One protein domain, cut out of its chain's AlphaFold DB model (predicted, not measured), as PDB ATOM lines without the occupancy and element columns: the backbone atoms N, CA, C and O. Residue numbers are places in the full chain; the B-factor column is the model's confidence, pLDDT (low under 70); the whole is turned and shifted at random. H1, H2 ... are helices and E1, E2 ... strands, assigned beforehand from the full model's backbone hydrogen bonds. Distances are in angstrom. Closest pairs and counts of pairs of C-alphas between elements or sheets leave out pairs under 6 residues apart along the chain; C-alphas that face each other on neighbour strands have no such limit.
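Overview. This is residues 12 to 134 of the 143 residues of an uncharacterized protein of Citromicrobium sp. RCC1885 (UniProt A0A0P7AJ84). Two five-stranded sheets lie face to face as a sandwich with their strands crossed, and the short helix H1 packs at one side of it, by E3 of one sheet and E5 of the other. The long hairpin E7 and E8, both strands bending, makes one end of the longest axis with its link, residues 87 to 95. The printed part has 123 residues, with ten strands and then H1; the sheets, in the orders E4 E3 E2 E1 E10 and E5 E6 E7 E8 E9, are antiparallel, and the class is mostly strand. It is compact, with a radius of gyration of the C-alphas of 15.1 A, yet elongated, spanning 55 by 32 by 29 A.

Arrangement. E1, residues 12 to 18, E2, 21 to 29, E3, 35 to 43, and E4, 46 to 52, form a meander, each strand the antiparallel neighbour of the one before. Within hydrogen-bond range are N 16 and O 23 at 3.0 A for E1 and E2, N 38 and O 26 at 2.8 A for E2 and E3, and N 41 and O 49 at 3.0 A for E3 and E4. E4 runs on into E5, residues 55 to 61, across a break of 2 residues, at 83 degrees. E5, E6, residues 64 to 73, E7, 76 to 86, E8, 96 to 106, and E9, 109 to 115, form a second meander; N 57 and O 68 of E5 and E6 are 2.9 A apart, and N 79 and O 103 of E7 and E8 are 2.8 A apart. E7 bends by 60 degrees at residue 82, and E8 by 62 degrees at residue 101. E10, residues 118 to 121, is an edge strand beside E1, with N 121 and O 15 at 2.8 A. The two sheets form a sandwich, their strands at 84 degrees; the closest C-alphas of E4 and E6 are those of Leu 51 and Phe 71, 6.5 A apart. H1, residues 126 to 131, is on both sheets; it lies over E5 and runs along it at 19 degrees on the local plane, at a height over that sheet of 8.3 A. In H1 0 of 2 O i to N i+4 pairs are within hydrogen-bond range, and 3 of 3 O i to N i+3 pairs.

Along the chain. E1 begins at C-alpha 12, (-19.796, -29.202, -38.869). E2 is 24.8 A long, E3 25.4 A, E6 29.3 A, E7 29.1 A and E8 28.8 A. H1 ends at C-alpha 131, (-29.750, -29.965, -46.801).

Size, cuts and confidence. The two C-alphas farthest apart, those of Ala 31 and Glu 91, are 55.1 A apart. The printed part has no cut and no long link. The mean pLDDT of the printed part is 94.8, and no printed residue is under 70.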
ATOM      1  N   GLU A  12     -19.325 -28.939 -40.227       98.38
ATOM      2  CA  GLU A  12     -19.796 -29.202 -38.869       98.38
ATOM      3  C   GLU A  12     -21.086 -28.409 -38.625       98.38
ATOM      4  O   GLU A  12     -21.067 -27.184 -38.578       98.38
ATOM      5  N   LEU A  13     -22.215 -29.113 -38.519       98.75
ATOM      6  CA  LEU A  13     -23.548 -28.520 -38.347       98.75
ATOM      7  C   LEU A  13     -23.980 -28.486 -36.877       98.75
ATOM      8  O   LEU A  13     -24.911 -27.772 -36.520       98.75
ATOM      9  N   PHE A  14     -23.336 -29.304 -36.047       98.81
ATOM     10  CA  PHE A  14     -23.475 -29.358 -34.597       98.81
ATOM     11  C   PHE A  14     -22.367 -30.255 -34.045       98.81
ATOM     12  O   PHE A  14     -22.086 -31.306 -34.631       98.81
ATOM     13  N   SER A  15     -21.799 -29.940 -32.887       98.62
ATOM     14  CA  SER A  15     -21.046 -30.934 -32.120       98.62
ATOM     15  C   SER A  15     -20.995 -30.604 -30.640       98.62
ATOM     16  O   SER A  15     -21.097 -29.452 -30.239       98.62
ATOM     17  N   CYS A  16     -20.863 -31.634 -29.806       98.62
ATOM     18  CA  CYS A  16     -20.560 -31.438 -28.395       98.62
ATOM     19  C   CYS A  16     -20.050 -32.710 -27.723       98.62
ATOM     20  O   CYS A  16     -20.203 -33.833 -28.219       98.62
ATOM     21  N   THR A  17     -19.477 -32.531 -26.541       98.38
ATOM     22  CA  THR A  17     -19.263 -33.604 -25.573       98.38
ATOM     23  C   THR A  17     -20.528 -33.766 -24.725       98.38
ATOM     24  O   THR A  17     -21.031 -32.787 -24.188       98.38
ATOM     25  N   ALA A  18     -21.021 -34.998 -24.573       97.44
ATOM     26  CA  ALA A  18     -22.145 -35.368 -23.709       97.44
ATOM     27  C   ALA A  18     -21.696 -36.464 -22.729       97.44
ATOM     28  O   ALA A  18     -21.628 -37.657 -23.058       97.44
ATOM     29  N   GLY A  19     -21.305 -36.050 -21.523       95.75
ATOM     30  CA  GLY A  19     -20.683 -36.931 -20.538       95.75
ATOM     31  C   GLY A  19     -19.362 -37.510 -21.059       95.75
ATOM     32  O   GLY A  19     -18.401 -36.787 -21.285       95.75
ATOM     33  N   LYS A  20     -19.297 -38.835 -21.251       95.31
ATOM     34  CA  LYS A  20     -18.099 -39.536 -21.774       95.31
ATOM     35  C   LYS A  20     -18.126 -39.754 -23.292       95.31
ATOM     36  O   LYS A  20     -17.242 -40.422 -23.832       95.31
ATOM     37  N   LYS A  21     -19.176 -39.290 -23.965       97.88
ATOM     38  CA  LYS A  21     -19.415 -39.511 -25.393       97.88
ATOM     39  C   LYS A  21     -19.332 -38.188 -26.138       97.88
ATOM     40  O   LYS A  21     -19.419 -37.120 -25.540       97.88
ATOM     41  N   ARG A  22     -19.177 -38.277 -27.451       98.25
ATOM     42  CA  ARG A  22     -19.250 -37.142 -28.363       98.25
ATOM     43  C   ARG A  22     -20.460 -37.303 -29.274       98.25
ATOM     44  O   ARG A  22     -20.844 -38.428 -29.615       98.25
ATOM     45  N   ILE A  23     -21.034 -36.172 -29.646       98.62
ATOM     46  CA  ILE A  23     -22.094 -36.032 -30.634       98.62
ATOM     47  C   ILE A  23     -21.565 -35.111 -31.729       98.62
ATOM     48  O   ILE A  23     -20.895 -34.124 -31.429       98.62
ATOM     49  N   ALA A  24     -21.857 -35.434 -32.983       98.62
ATOM     50  CA  ALA A  24     -21.666 -34.519 -34.095       98.62
ATOM     51  C   ALA A  24     -22.784 -34.686 -35.124       98.62
ATOM     52  O   ALA A  24     -23.324 -35.783 -35.295       98.62
ATOM     53  N   VAL A  25     -23.086 -33.605 -35.829       98.81
ATOM     54  CA  VAL A  25     -23.841 -33.617 -37.075       98.81
ATOM     55  C   VAL A  25     -22.948 -33.043 -38.157       98.81
ATOM     56  O   VAL A  25     -22.466 -31.920 -38.039       98.81
ATOM     57  N   CYS A  26     -22.734 -33.829 -39.206       98.56
ATOM     58  CA  CYS A  26     -21.838 -33.482 -40.298       98.56
ATOM     59  C   CYS A  26     -22.628 -33.364 -41.600       98.56
ATOM     60  O   CYS A  26     -23.434 -34.243 -41.910       98.56
ATOM     61  N   GLY A  27     -22.390 -32.302 -42.360       98.19
ATOM     62  CA  GLY A  27     -22.845 -32.177 -43.738       98.19
ATOM     63  C   GLY A  27     -22.051 -33.126 -44.628       98.19
ATOM     64  O   GLY A  27     -20.830 -33.013 -44.722       98.19
ATOM     65  N   VAL A  28     -22.742 -34.069 -45.262       96.81
ATOM     66  CA  VAL A  28     -22.170 -35.105 -46.130       96.81
ATOM     67  C   VAL A  28     -22.875 -35.121 -47.483       96.81
ATOM     68  O   VAL A  28     -23.971 -34.587 -47.644       96.81
ATOM     69  N   THR A  29     -22.271 -35.788 -48.460       94.81
ATOM     70  CA  THR A  29     -22.907 -36.070 -49.752       94.81
ATOM     71  C   THR A  29     -23.272 -37.550 -49.810       94.81
ATOM     72  O   THR A  29     -22.414 -38.409 -49.604       94.81
ATOM     73  N   ASN A  30     -24.541 -37.865 -50.068       89.44
ATOM     74  CA  ASN A  30     -25.005 -39.249 -50.170       89.44
ATOM     75  C   ASN A  30     -24.553 -39.915 -51.489       89.44
ATOM     76  O   ASN A  30     -23.974 -39.281 -52.372       89.44
ATOM     77  N   ALA A  31     -24.845 -41.210 -51.650       88.75
ATOM     78  CA  ALA A  31     -24.462 -41.976 -52.843       88.75
ATOM     79  C   ALA A  31     -25.084 -41.443 -54.151       88.75
ATOM     80  O   ALA A  31     -24.593 -41.741 -55.237       88.75
ATOM     81  N   GLN A  32     -26.160 -40.662 -54.049       91.19
ATOM     82  CA  GLN A  32     -26.857 -40.014 -55.155       91.19
ATOM     83  C   GLN A  32     -26.300 -38.614 -55.469       91.19
ATOM     84  O   GLN A  32     -26.830 -37.934 -56.344       91.19
ATOM     85  N   GLY A  33     -25.245 -38.170 -54.777       92.38
ATOM     86  CA  GLY A  33     -24.635 -36.857 -54.988       92.38
ATOM     87  C   GLY A  33     -25.392 -35.701 -54.331       92.38
ATOM     88  O   GLY A  33     -25.108 -34.544 -54.628       92.38
ATOM     89  N   GLN A  34     -26.357 -35.983 -53.452       92.81
ATOM     90  CA  GLN A  34     -27.146 -34.963 -52.766       92.81
ATOM     91  C   GLN A  34     -26.533 -34.647 -51.404       92.81
ATOM     92  O   GLN A  34     -26.156 -35.559 -50.661       92.81
ATOM     93  N   LYS A  35     -26.484 -33.358 -51.055       95.38
ATOM     94  CA  LYS A  35     -26.135 -32.930 -49.702       95.38
ATOM     95  C   LYS A  35     -27.184 -33.436 -48.715       95.38
ATOM     96  O   LYS A  35     -28.386 -33.332 -48.948       95.38
ATOM     97  N   THR A  36     -26.725 -33.991 -47.605       96.25
ATOM     98  CA  THR A  36     -27.551 -34.390 -46.467       96.25
ATOM     99  C   THR A  36     -26.764 -34.198 -45.173       96.25
ATOM    100  O   THR A  36     -25.556 -33.985 -45.199       96.25
ATOM    101  N   ALA A  37     -27.437 -34.266 -44.031       98.12
ATOM    102  CA  ALA A  37     -26.780 -34.278 -42.735       98.12
ATOM    103  C   ALA A  37     -26.667 -35.715 -42.211       98.12
ATOM    104  O   ALA A  37     -27.566 -36.534 -42.432       98.12
ATOM    105  N   GLN A  38     -25.590 -35.997 -41.480       98.38
ATOM    106  CA  GLN A  38     -25.343 -37.272 -40.816       98.38
ATOM    107  C   GLN A  38     -25.092 -37.059 -39.321       98.38
ATOM    108  O   GLN A  38     -24.129 -36.401 -38.927       98.38
ATOM    109  N   TYR A  39     -25.935 -37.657 -38.487       98.75
ATOM    110  CA  TYR A  39     -25.760 -37.721 -37.042       98.75
ATOM    111  C   TYR A  39     -24.772 -38.819 -36.668       98.75
ATOM    112  O   TYR A  39     -24.879 -39.953 -37.138       98.75
ATOM    113  N   ARG A  40     -23.843 -38.500 -35.767       98.56
ATOM    114  CA  ARG A  40     -22.831 -39.419 -35.251       98.56
ATOM    115  C   ARG A  40     -22.774 -39.320 -33.735       98.56
ATOM    116  O   ARG A  40     -22.648 -38.235 -33.172       98.56
ATOM    117  N   PHE A  41     -22.806 -40.465 -33.066       98.56
ATOM    118  CA  PHE A  41     -22.660 -40.549 -31.613       98.56
ATOM    119  C   PHE A  41     -21.742 -41.694 -31.230       98.56
ATOM    120  O   PHE A  41     -21.840 -42.785 -31.791       98.56
ATOM    121  N   GLY A  42     -20.872 -41.471 -30.253       97.94
ATOM    122  CA  GLY A  42     -20.028 -42.530 -29.719       97.94
ATOM    123  C   GLY A  42     -18.832 -42.011 -28.942       97.94
ATOM    124  O   GLY A  42     -18.805 -40.886 -28.449       97.94
ATOM    125  N   SER A  43     -17.830 -42.866 -28.814       95.12
ATOM    126  CA  SER A  43     -16.552 -42.517 -28.196       95.12
ATOM    127  C   SER A  43     -15.714 -41.676 -29.181       95.12
ATOM    128  O   SER A  43     -15.858 -41.865 -30.388       95.12
ATOM    129  N   PRO A  44     -14.799 -40.790 -28.736       82.12
ATOM    130  CA  PRO A  44     -14.097 -39.854 -29.629       82.12
ATOM    131  C   PRO A  44     -13.458 -40.482 -30.885       82.12
ATOM    132  O   PRO A  44     -13.465 -39.881 -31.956       82.12
ATOM    133  N   GLY A  45     -12.955 -41.719 -30.784       84.88
ATOM    134  CA  GLY A  45     -12.342 -42.445 -31.902       84.88
ATOM    135  C   GLY A  45     -13.281 -43.318 -32.747       84.88
ATOM    136  O   GLY A  45     -12.835 -43.853 -33.762       84.88
ATOM    137  N   LYS A  46     -14.547 -43.512 -32.351       95.12
ATOM    138  CA  LYS A  46     -15.473 -44.457 -32.998       95.12
ATOM    139  C   LYS A  46     -16.934 -44.049 -32.828       95.12
ATOM    140  O   LYS A  46     -17.439 -44.031 -31.707       95.12
ATOM    141  N   ALA A  47     -17.627 -43.851 -33.946       97.38
ATOM    142  CA  ALA A  47     -19.077 -43.761 -33.947       97.38
ATOM    143  C   ALA A  47     -19.702 -45.127 -33.608       97.38
ATOM    144  O   ALA A  47     -19.351 -46.163 -34.178       97.38
ATOM    145  N   GLU A  48     -20.614 -45.107 -32.644       97.44
ATOM    146  CA  GLU A  48     -21.458 -46.223 -32.206       97.44
ATOM    147  C   GLU A  48     -22.830 -46.163 -32.885       97.44
ATOM    148  O   GLU A  48     -23.442 -47.197 -33.134       97.44
ATOM    149  N   ILE A  49     -23.287 -44.954 -33.220       98.00
ATOM    150  CA  ILE A  49     -24.495 -44.681 -33.996       98.00
ATOM    151  C   ILE A  49     -24.119 -43.736 -35.137       98.00
ATOM    152  O   ILE A  49     -23.408 -42.754 -34.912       98.00
ATOM    153  N   VAL A  50     -24.614 -44.041 -36.335       98.19
ATOM    154  CA  VAL A  50     -24.537 -43.192 -37.527       98.19
ATOM    155  C   VAL A  50     -25.915 -43.200 -38.186       98.19
ATOM    156  O   VAL A  50     -26.431 -44.285 -38.450       98.19
ATOM    157  N   LEU A  51     -26.516 -42.029 -38.403       98.19
ATOM    158  CA  LEU A  51     -27.832 -41.879 -39.038       98.19
ATOM    159  C   LEU A  51     -27.775 -40.787 -40.107       98.19
ATOM    160  O   LEU A  51     -27.284 -39.698 -39.827       98.19
ATOM    161  N   ASP A  52     -28.312 -41.059 -41.290       96.44
ATOM    162  CA  ASP A  52     -28.394 -40.107 -42.404       96.44
ATOM    163  C   ASP A  52     -29.774 -39.426 -42.475       96.44
ATOM    164  O   ASP A  52     -30.733 -39.875 -41.843       96.44
ATOM    165  N   GLY A  53     -29.897 -38.372 -43.288       95.06
ATOM    166  CA  GLY A  53     -31.196 -37.790 -43.647       95.06
ATOM    167  C   GLY A  53     -31.730 -36.753 -42.659       95.06
ATOM    168  O   GLY A  53     -32.941 -36.691 -42.443       95.06
ATOM    169  N   GLY A  54     -30.843 -35.964 -42.044       97.25
ATOM    170  CA  GLY A  54     -31.239 -34.928 -41.086       97.25
ATOM    171  C   GLY A  54     -32.208 -33.903 -41.682       97.25
ATOM    172  O   GLY A  54     -31.968 -33.381 -42.769       97.25
ATOM    173  N   ARG A  55     -33.297 -33.614 -40.962       98.12
ATOM    174  CA  ARG A  55     -34.292 -32.590 -41.319       98.12
ATOM    175  C   ARG A  55     -34.193 -31.407 -40.371       98.12
ATOM    176  O   ARG A  55     -34.217 -31.614 -39.162       98.12
ATOM    177  N   PHE A  56     -34.130 -30.197 -40.910       98.56
ATOM    178  CA  PHE A  56     -33.891 -28.981 -40.136       98.56
ATOM    179  C   PHE A  56     -35.202 -28.302 -39.759       98.56
ATOM    180  O   PHE A  56     -36.188 -28.373 -40.501       98.56
ATOM    181  N   ALA A  57     -35.224 -27.673 -38.593       98.06
ATOM    182  CA  ALA A  57     -36.302 -26.797 -38.171       98.06
ATOM    183  C   ALA A  57     -35.764 -25.678 -37.287       98.06
ATOM    184  O   ALA A  57     -34.803 -25.887 -36.546       98.06
ATOM    185  N   ASN A  58     -36.407 -24.522 -37.319       96.25
ATOM    186  CA  ASN A  58     -36.233 -23.499 -36.307       96.25
ATOM    187  C   ASN A  58     -37.570 -22.873 -35.936       96.25
ATOM    188  O   ASN A  58     -38.462 -22.729 -36.760       96.25
ATOM    189  N   THR A  59     -37.676 -22.423 -34.698       94.94
ATOM    190  CA  THR A  59     -38.776 -21.570 -34.274       94.94
ATOM    191  C   THR A  59     -38.264 -20.488 -33.341       94.94
ATOM    192  O   THR A  59     -37.290 -20.676 -32.608       94.94
ATOM    193  N   ALA A  60     -38.908 -19.327 -33.384       91.25
ATOM    194  CA  ALA A  60     -38.637 -18.227 -32.475       91.25
ATOM    195  C   ALA A  60     -39.835 -18.055 -31.544       91.25
ATOM    196  O   ALA A  60     -40.984 -18.095 -31.980       91.25
ATOM    197  N   TYR A  61     -39.569 -17.807 -30.268       86.19
ATOM    198  CA  TYR A  61     -40.601 -17.531 -29.272       86.19
ATOM    199  C   TYR A  61     -40.176 -16.370 -28.370       86.19
ATOM    200  O   TYR A  61     -39.035 -15.908 -28.390       86.19
ATOM    201  N   SER A  62     -41.112 -15.829 -27.586       81.44
ATOM    202  CA  SER A  62     -40.825 -14.656 -26.756       81.44
ATOM    203  C   SER A  62     -39.714 -14.957 -25.745       81.44
ATOM    204  O   SER A  62     -39.868 -15.798 -24.862       81.44
ATOM    205  N   GLY A  63     -38.585 -14.256 -25.875       81.31
ATOM    206  CA  GLY A  63     -37.425 -14.437 -25.004       81.31
ATOM    207  C   GLY A  63     -36.486 -15.584 -25.395       81.31
ATOM    208  O   GLY A  63     -35.606 -15.911 -24.602       81.31
ATOM    209  N   GLY A  64     -36.628 -16.165 -26.591       89.12
ATOM    210  CA  GLY A  64     -35.696 -17.178 -27.070       89.12
ATOM    211  C   GLY A  64     -36.042 -17.770 -28.434       89.12
ATOM    212  O   GLY A  64     -36.686 -17.151 -29.279       89.12
ATOM    213  N   GLY A  65     -35.567 -18.985 -28.652       93.00
ATOM    214  CA  GLY A  65     -35.797 -19.730 -29.876       93.00
ATOM    215  C   GLY A  65     -35.101 -21.074 -29.817       93.00
ATOM    216  O   GLY A  65     -34.260 -21.320 -28.944       93.00
ATOM    217  N   GLU A  66     -35.459 -21.928 -30.759       95.56
ATOM    218  CA  GLU A  66     -34.973 -23.290 -30.824       95.56
ATOM    219  C   GLU A  66     -34.680 -23.688 -32.267       95.56
ATOM    220  O   GLU A  66     -35.488 -23.466 -33.167       95.56
ATOM    221  N   SER A  67     -33.508 -24.282 -32.461       97.94
ATOM    222  CA  SER A  67     -33.048 -24.864 -33.716       97.94
ATOM    223  C   SER A  67     -32.913 -26.366 -33.536       97.94
ATOM    224  O   SER A  67     -32.327 -26.811 -32.548       97.94
ATOM    225  N   GLN A  68     -33.409 -27.147 -34.495       98.44
ATOM    226  CA  GLN A  68     -33.395 -28.603 -34.437       98.44
ATOM    227  C   GLN A  68     -32.923 -29.267 -35.724       98.44
ATOM    228  O   GLN A  68     -33.154 -28.775 -36.829       98.44
ATOM    229  N   ILE A  69     -32.341 -30.457 -35.562       98.75
ATOM    230  CA  ILE A  69     -32.104 -31.416 -36.641       98.75
ATOM    231  C   ILE A  69     -32.659 -32.781 -36.216       98.75
ATOM    232  O   ILE A  69     -32.164 -33.398 -35.270       98.75
ATOM    233  N   GLN A  70     -33.682 -33.272 -36.917       98.62
ATOM    234  CA  GLN A  70     -34.279 -34.585 -36.669       98.62
ATOM    235  C   GLN A  70     -33.643 -35.661 -37.551       98.62
ATOM    236  O   GLN A  70     -33.621 -35.533 -38.773       98.62
ATOM    237  N   PHE A  71     -33.284 -36.790 -36.938       98.69
ATOM    238  CA  PHE A  71     -32.906 -38.032 -37.615       98.69
ATOM    239  C   PHE A  71     -33.859 -39.164 -37.231       98.69
ATOM    240  O   PHE A  71     -34.226 -39.303 -36.064       98.69
ATOM    241  N   ALA A  72     -34.247 -39.993 -38.199       97.88
ATOM    242  CA  ALA A  72     -35.129 -41.136 -37.973       97.88
ATOM    243  C   ALA A  72     -34.341 -42.453 -37.922       97.88
ATOM    244  O   ALA A  72     -33.424 -42.680 -38.706       97.88
ATOM    245  N   ASN A  73     -34.737 -43.348 -37.020       97.50
ATOM    246  CA  ASN A  73     -34.253 -44.721 -36.947       97.50
ATOM    247  C   ASN A  73     -35.419 -45.649 -36.569       97.50
ATOM    248  O   ASN A  73     -35.691 -45.902 -35.390       97.50
ATOM    249  N   GLY A  74     -36.161 -46.105 -37.581       96.06
ATOM    250  CA  GLY A  74     -37.422 -46.815 -37.375       96.06
ATOM    251  C   GLY A  74     -38.426 -45.946 -36.609       96.06
ATOM    252  O   GLY A  74     -38.661 -44.799 -36.977       96.06
ATOM    253  N   GLY A  75     -38.997 -46.477 -35.526       96.31
ATOM    254  CA  GLY A  75     -39.925 -45.739 -34.656       96.31
ATOM    255  C   GLY A  75     -39.263 -44.795 -33.641       96.31
ATOM    256  O   GLY A  75     -39.963 -44.253 -32.790       96.31
ATOM    257  N   VAL A  76     -37.936 -44.639 -33.670       98.25
ATOM    258  CA  VAL A  76     -37.184 -43.749 -32.771       98.25
ATOM    259  C   VAL A  76     -36.664 -42.552 -33.557       98.25
ATOM    260  O   VAL A  76     -36.176 -42.704 -34.678       98.25
ATOM    261  N   ARG A  77     -36.737 -41.365 -32.962       98.38
ATOM    262  CA  ARG A  77     -36.221 -40.120 -33.531       98.38
ATOM    263  C   ARG A  77     -35.139 -39.546 -32.625       98.38
ATOM    264  O   ARG A  77     -35.237 -39.638 -31.404       98.38
ATOM    265  N   TYR A  78     -34.108 -38.982 -33.234       98.69
ATOM    266  CA  TYR A  78     -33.015 -38.291 -32.559       98.69
ATOM    267  C   TYR A  78     -33.137 -36.820 -32.921       98.69
ATOM    268  O   TYR A  78     -32.989 -36.464 -34.089       98.69
ATOM    269  N   ILE A  79     -33.462 -35.998 -31.933       98.56
ATOM    270  CA  ILE A  79     -33.723 -34.573 -32.095       98.56
ATOM    271  C   ILE A  79     -32.527 -33.834 -31.525       98.56
ATOM    272  O   ILE A  79     -32.415 -33.680 -30.312       98.56
ATOM    273  N   VAL A  80     -31.599 -33.456 -32.399       98.81
ATOM    274  CA  VAL A  80     -30.490 -32.568 -32.039       98.81
ATOM    275  C   VAL A  80     -31.069 -31.176 -31.869       98.81
ATOM    276  O   VAL A  80     -31.805 -30.748 -32.754       98.81
ATOM    277  N   TYR A  81     -30.759 -30.490 -30.773       98.25
ATOM    278  CA  TYR A  81     -31.306 -29.167 -30.499       98.25
ATOM    279  C   TYR A  81     -30.251 -28.196 -29.969       98.25
ATOM    280  O   TYR A  81     -29.316 -28.585 -29.265       98.25
ATOM    281  N   SER A  82     -30.477 -26.923 -30.270       98.06
ATOM    282  CA  SER A  82     -29.903 -25.764 -29.590       98.06
ATOM    283  C   SER A  82     -31.055 -24.838 -29.241       98.06
ATOM    284  O   SER A  82     -31.757 -24.368 -30.139       98.06
ATOM    285  N   ARG A  83     -31.275 -24.586 -27.950       95.12
ATOM    286  CA  ARG A  83     -32.400 -23.773 -27.480       95.12
ATOM    287  C   ARG A  83     -31.953 -22.711 -26.494       95.12
ATOM    288  O   ARG A  83     -31.102 -22.944 -25.636       95.12
ATOM    289  N   THR A  84     -32.596 -21.560 -26.603       93.44
ATOM    290  CA  THR A  84     -32.545 -20.490 -25.609       93.44
ATOM    291  C   THR A  84     -33.925 -20.366 -24.993       93.44
ATOM    292  O   THR A  84     -34.886 -20.162 -25.733       93.44
ATOM    293  N   ILE A  85     -34.049 -20.474 -23.673       88.38
ATOM    294  CA  ILE A  85     -35.315 -20.251 -22.966       88.38
ATOM    295  C   ILE A  85     -35.179 -19.098 -21.977       88.38
ATOM    296  O   ILE A  85     -34.165 -18.942 -21.300       88.38
ATOM    297  N   ARG A  86     -36.214 -18.266 -21.893       85.56
ATOM    298  CA  ARG A  86     -36.315 -17.203 -20.894       85.56
ATOM    299  C   ARG A  86     -36.722 -17.818 -19.557       85.56
ATOM    300  O   ARG A  86     -37.812 -18.376 -19.468       85.56
ATOM    301  N   THR A  87     -35.888 -17.693 -18.524       84.31
ATOM    302  CA  THR A  87     -36.194 -18.240 -17.183       84.31
ATOM    303  C   THR A  87     -36.571 -17.169 -16.155       84.31
ATOM    304  O   THR A  87     -37.123 -17.493 -15.106       84.31
ATOM    305  N   GLY A  88     -36.327 -15.886 -16.453       81.19
ATOM    306  CA  GLY A  88     -36.664 -14.751 -15.587       81.19
ATOM    307  C   GLY A  88     -37.808 -13.908 -16.147       81.19
ATOM    308  O   GLY A  88     -37.810 -13.561 -17.329       81.19
ATOM    309  N   PHE A  89     -38.782 -13.562 -15.304       79.62
ATOM    310  CA  PHE A  89     -39.935 -12.722 -15.672       79.62
ATOM    311  C   PHE A  89     -40.139 -11.521 -14.737       79.62
ATOM    312  O   PHE A  89     -41.135 -10.812 -14.854       79.62
ATOM    313  N   ASP A  90     -39.199 -11.304 -13.822       83.00
ATOM    314  CA  ASP A  90     -39.203 -10.249 -12.812       83.00
ATOM    315  C   ASP A  90     -38.517  -8.963 -13.324       83.00
ATOM    316  O   ASP A  90     -38.056  -8.877 -14.466       83.00
ATOM    317  N   GLU A  91     -38.457  -7.938 -12.467       78.81
ATOM    318  CA  GLU A  91     -37.773  -6.665 -12.749       78.81
ATOM    319  C   GLU A  91     -36.258  -6.835 -12.976       78.81
ATOM    320  O   GLU A  91     -35.603  -5.949 -13.522       78.81
ATOM    321  N   GLU A  92     -35.703  -7.993 -12.604       77.62
ATOM    322  CA  GLU A  92     -34.288  -8.342 -12.744       77.62
ATOM    323  C   GLU A  92     -33.967  -8.869 -14.159       77.62
ATOM    324  O   GLU A  92     -32.800  -9.053 -14.512       77.62
ATOM    325  N   GLY A  93     -34.993  -9.059 -14.999       79.69
ATOM    326  CA  GLY A  93     -34.876  -9.268 -16.439       79.69
ATOM    327  C   GLY A  93     -35.144 -10.700 -16.908       79.69
ATOM    328  O   GLY A  93     -35.771 -11.516 -16.241       79.69
ATOM    329  N   ASN A  94     -34.683 -11.007 -18.125       78.31
ATOM    330  CA  ASN A  94     -35.095 -12.207 -18.864       78.31
ATOM    331  C   ASN A  94     -34.359 -13.507 -18.475       78.31
ATOM    332  O   ASN A  94     -34.826 -14.580 -18.841       78.31
ATOM    333  N   LYS A  95     -33.216 -13.438 -17.774       85.94
ATOM    334  CA  LYS A  95     -32.363 -14.590 -17.380       85.94
ATOM    335  C   LYS A  95     -32.363 -15.732 -18.436       85.94
ATOM    336  O   LYS A  95     -32.987 -16.769 -18.210       85.94
ATOM    337  N   PRO A  96     -31.773 -15.531 -19.632       87.44
ATOM    338  CA  PRO A  96     -31.785 -16.548 -20.681       87.44
ATOM    339  C   PRO A  96     -30.930 -17.761 -20.292       87.44
ATOM    340  O   PRO A  96     -29.801 -17.605 -19.828       87.44
ATOM    341  N   GLU A  97     -31.460 -18.957 -20.518       91.44
ATOM    342  CA  GLU A  97     -30.759 -20.230 -20.372       91.44
ATOM    343  C   GLU A  97     -30.512 -20.836 -21.755       91.44
ATOM    344  O   GLU A  97     -31.441 -20.978 -22.553       91.44
ATOM    345  N   PHE A  98     -29.256 -21.191 -22.028       93.75
ATOM    346  CA  PHE A  98     -28.820 -21.806 -23.277       93.75
ATOM    347  C   PHE A  98     -28.545 -23.281 -23.029       93.75
ATOM    348  O   PHE A  98     -27.763 -23.625 -22.142       93.75
ATOM    349  N   THR A  99     -29.182 -24.147 -23.808       96.19
ATOM    350  CA  THR A  99     -28.953 -25.588 -23.717       96.19
ATOM    351  C   THR A  99     -28.872 -26.202 -25.100       96.19
ATOM    352  O   THR A  99     -29.635 -25.851 -26.000       96.19
ATOM    353  N   ASP A 100     -27.983 -27.174 -25.222       98.50
ATOM    354  CA  ASP A 100     -27.728 -27.930 -26.435       98.50
ATOM    355  C   ASP A 100     -27.750 -29.416 -26.081       98.50
ATOM    356  O   ASP A 100     -27.362 -29.812 -24.973       98.50
ATOM    357  N   GLY A 101     -28.194 -30.260 -27.003       98.31
ATOM    358  CA  GLY A 101     -28.261 -31.685 -26.720       98.31
ATOM    359  C   GLY A 101     -28.984 -32.494 -27.773       98.31
ATOM    360  O   GLY A 101     -29.188 -32.063 -28.908       98.31
ATOM    361  N   VAL A 102     -29.334 -33.719 -27.385       98.62
ATOM    362  CA  VAL A 102     -30.116 -34.628 -28.219       98.62
ATOM    363  C   VAL A 102     -31.176 -35.316 -27.382       98.62
ATOM    364  O   VAL A 102     -30.839 -36.086 -26.479       98.62
ATOM    365  N   TRP A 103     -32.440 -35.124 -27.746       98.25
ATOM    366  CA  TRP A 103     -33.516 -35.983 -27.264       98.25
ATOM    367  C   TRP A 103     -33.630 -37.224 -28.138       98.25
ATOM    368  O   TRP A 103     -33.611 -37.151 -29.368       98.25
ATOM    369  N   VAL A 104     -33.754 -38.382 -27.503       98.38
ATOM    370  CA  VAL A 104     -34.035 -39.650 -28.176       98.38
ATOM    371  C   VAL A 104     -35.461 -40.031 -27.835       98.38
ATOM    372  O   VAL A 104     -35.749 -40.350 -26.688       98.38
ATOM    373  N   VAL A 105     -36.355 -39.995 -28.817       98.25
ATOM    374  CA  VAL A 105     -37.801 -40.038 -28.570       98.25
ATOM    375  C   VAL A 105     -38.489 -41.138 -29.366       98.25
ATOM    376  O   VAL A 105     -38.061 -41.491 -30.468       98.25
ATOM    377  N   ARG A 106     -39.587 -41.672 -28.829       97.38
ATOM    378  CA  ARG A 106     -40.504 -42.585 -29.528       97.38
ATOM    379  C   ARG A 106     -41.930 -42.084 -29.336       97.38
ATOM    380  O   ARG A 106     -42.451 -42.122 -28.230       97.38
ATOM    381  N   GLY A 107     -42.560 -41.627 -30.417       92.50
ATOM    382  CA  GLY A 107     -43.772 -40.813 -30.280       92.50
ATOM    383  C   GLY A 107     -43.452 -39.583 -29.429       92.50
ATOM    384  O   GLY A 107     -42.493 -38.876 -29.756       92.50
ATOM    385  N   ASP A 108     -44.187 -39.419 -28.330       90.81
ATOM    386  CA  ASP A 108     -44.021 -38.327 -27.358       90.81
ATOM    387  C   ASP A 108     -43.137 -38.718 -26.157       90.81
ATOM    388  O   ASP A 108     -42.722 -37.868 -25.367       90.81
ATOM    389  N   GLU A 109     -42.801 -40.006 -26.024       95.00
ATOM    390  CA  GLU A 109     -41.964 -40.517 -24.940       95.00
ATOM    391  C   GLU A 109     -40.495 -40.121 -25.148       95.00
ATOM    392  O   GLU A 109     -39.880 -40.482 -26.159       95.00
ATOM    393  N   ASN A 110     -39.909 -39.435 -24.162       95.56
ATOM    394  CA  ASN A 110     -38.471 -39.189 -24.098       95.56
ATOM    395  C   ASN A 110     -37.745 -40.416 -23.525       95.56
ATOM    396  O   ASN A 110     -37.790 -40.671 -22.323       95.56
ATOM    397  N   LEU A 111     -37.052 -41.161 -24.384       97.81
ATOM    398  CA  LEU A 111     -36.270 -42.337 -23.995       97.81
ATOM    399  C   LEU A 111     -34.908 -41.957 -23.400       97.81
ATOM    400  O   LEU A 111     -34.349 -42.724 -22.617       97.81
ATOM    401  N   ALA A 112     -34.334 -40.823 -23.816       97.00
ATOM    402  CA  ALA A 112     -33.072 -40.319 -23.286       97.00
ATOM    403  C   ALA A 112     -32.881 -38.826 -23.584       97.00
ATOM    404  O   ALA A 112     -33.035 -38.396 -24.725       97.00
ATOM    405  N   ASP A 113     -32.395 -38.087 -22.588       96.00
ATOM    406  CA  ASP A 113     -31.868 -36.734 -22.760       96.00
ATOM    407  C   ASP A 113     -30.333 -36.761 -22.686       96.00
ATOM    408  O   ASP A 113     -29.745 -37.131 -21.666       96.00
ATOM    409  N   ARG A 114     -29.675 -36.427 -23.800       97.50
ATOM    410  CA  ARG A 114     -28.214 -36.355 -23.917       97.50
ATOM    411  C   ARG A 114     -27.788 -34.898 -24.018       97.50
ATOM    412  O   ARG A 114     -27.422 -34.434 -25.098       97.50
ATOM    413  N   GLN A 115     -27.833 -34.199 -22.893       97.88
ATOM    414  CA  GLN A 115     -27.388 -32.811 -22.824       97.88
ATOM    415  C   GLN A 115     -25.882 -32.692 -23.056       97.88
ATOM    416  O   GLN A 115     -25.085 -33.533 -22.619       97.88
ATOM    417  N   CYS A 116     -25.498 -31.624 -23.743       98.50
ATOM    418  CA  CYS A 116     -24.108 -31.264 -23.918       98.50
ATOM    419  C   CYS A 116     -23.509 -30.775 -22.597       98.50
ATOM    420  O   CYS A 116     -24.096 -29.979 -21.872       98.50
ATOM    421  N   THR A 117     -22.307 -31.252 -22.294       97.94
ATOM    422  CA  THR A 117     -21.565 -30.936 -21.070       97.94
ATOM    423  C   THR A 117     -20.291 -30.134 -21.336       97.94
ATOM    424  O   THR A 117     -19.749 -29.556 -20.400       97.94
ATOM    425  N   ALA A 118     -19.775 -30.137 -22.572       97.62
ATOM    426  CA  ALA A 118     -18.595 -29.371 -22.985       97.62
ATOM    427  C   ALA A 118     -18.476 -29.290 -24.521       97.62
ATOM    428  O   ALA A 118     -19.179 -30.006 -25.237       97.62
ATOM    429  N   ASP A 119     -17.536 -28.469 -25.003       97.19
ATOM    430  CA  ASP A 119     -17.100 -28.380 -26.409       97.19
ATOM    431  C   ASP A 119     -18.240 -28.136 -27.409       97.19
ATOM    432  O   ASP A 119     -18.292 -28.776 -28.459       97.19
ATOM    433  N   VAL A 120     -19.182 -27.266 -27.046       98.31
ATOM    434  CA  VAL A 120     -20.405 -27.039 -27.818       98.31
ATOM    435  C   VAL A 120     -20.134 -26.200 -29.062       98.31
ATOM    436  O   VAL A 120     -19.596 -25.096 -28.983       98.31
ATOM    437  N   VAL A 121     -20.604 -26.715 -30.192       98.38
ATOM    438  CA  VAL A 121     -20.915 -25.998 -31.424       98.38
ATOM    439  C   VAL A 121     -22.416 -26.170 -31.651       98.38
ATOM    440  O   VAL A 121     -22.878 -27.282 -31.921       98.38
ATOM    441  N   SER A 122     -23.175 -25.086 -31.480       98.31
ATOM    442  CA  SER A 122     -24.634 -25.089 -31.613       98.31
ATOM    443  C   SER A 122     -25.087 -25.381 -33.046       98.31
ATOM    444  O   SER A 122     -24.312 -25.270 -33.995       98.31
ATOM    445  N   VAL A 123     -26.360 -25.750 -33.192       98.62
ATOM    446  CA  VAL A 123     -26.989 -26.084 -34.470       98.62
ATOM    447  C   VAL A 123     -26.872 -24.918 -35.456       98.62
ATOM    448  O   VAL A 123     -27.480 -23.862 -35.260       98.62
ATOM    449  N   ASP A 124     -26.160 -25.143 -36.559       98.19
ATOM    450  CA  ASP A 124     -26.148 -24.258 -37.726       98.19
ATOM    451  C   ASP A 124     -27.398 -24.515 -38.575       98.19
ATOM    452  O   ASP A 124     -27.391 -25.247 -39.568       98.19
ATOM    453  N   VAL A 125     -28.524 -23.952 -38.135       96.31
ATOM    454  CA  VAL A 125     -29.809 -24.183 -38.802       96.31
ATOM    455  C   VAL A 125     -29.900 -23.501 -40.164       96.31
ATOM    456  O   VAL A 125     -30.590 -24.002 -41.046       96.31
ATOM    457  N   MET A 126     -29.170 -22.400 -40.365       95.12
ATOM    458  CA  MET A 126     -29.167 -21.662 -41.631       95.12
ATOM    459  C   MET A 126     -28.547 -22.490 -42.755       95.12
ATOM    460  O   MET A 126     -29.017 -22.431 -43.891       95.12
ATOM    461  N   ALA A 127     -27.548 -23.316 -42.438       96.75
ATOM    462  CA  ALA A 127     -27.002 -24.274 -43.389       96.75
ATOM    463  C   ALA A 127     -28.046 -25.307 -43.861       96.75
ATOM    464  O   ALA A 127     -27.895 -25.859 -44.948       96.75
ATOM    465  N   GLY A 128     -29.129 -25.529 -43.102       95.69
ATOM    466  CA  GLY A 128     -30.229 -26.443 -43.429       95.69
ATOM    467  C   GLY A 128     -30.873 -26.219 -44.802       95.69
ATOM    468  O   GLY A 128     -31.338 -27.180 -45.416       95.69
ATOM    469  N   GLU A 129     -30.820 -24.997 -45.341       96.56
ATOM    470  CA  GLU A 129     -31.266 -24.695 -46.711       96.56
ATOM    471  C   GLU A 129     -30.518 -25.518 -47.772       96.56
ATOM    472  O   GLU A 129     -31.096 -25.941 -48.772       96.56
ATOM    473  N   GLU A 130     -29.248 -25.843 -47.525       96.06
ATOM    474  CA  GLU A 130     -28.449 -26.694 -48.409       96.06
ATOM    475  C   GLU A 130     -28.763 -28.193 -48.258       96.06
ATOM    476  O   GLU A 130     -28.356 -28.993 -49.103       96.06
ATOM    477  N   TYR A 131     -29.485 -28.577 -47.201       95.81
ATOM    478  CA  TYR A 131     -29.750 -29.965 -46.801       95.81
ATOM    479  C   TYR A 131     -31.237 -30.349 -46.883       95.81
ATOM    480  O   TYR A 131     -31.661 -31.324 -46.262       95.81
ATOM    481  N   GLY A 132     -32.029 -29.617 -47.671       93.38
ATOM    482  CA  GLY A 132     -33.449 -29.910 -47.903       93.38
ATOM    483  C   GLY A 132     -34.423 -28.894 -47.306       93.38
ATOM    484  O   GLY A 132     -35.628 -29.146 -47.340       93.38
ATOM    485  N   GLY A 133     -33.922 -27.761 -46.808       96.88
ATOM    486  CA  GLY A 133     -34.727 -26.657 -46.292       96.88
ATOM    487  C   GLY A 133     -34.942 -26.711 -44.781       96.88
ATOM    488  O   GLY A 133     -34.665 -27.717 -44.118       96.88
ATOM    489  N   VAL A 134     -35.468 -25.610 -44.245       98.00
ATOM    490  CA  VAL A 134     -35.743 -25.431 -42.815       98.00
ATOM    491  C   VAL A 134     -37.250 -25.301 -42.570       98.00
ATOM    492  O   VAL A 134     -37.926 -24.456 -43.155       98.00
TER     493      VAL A 134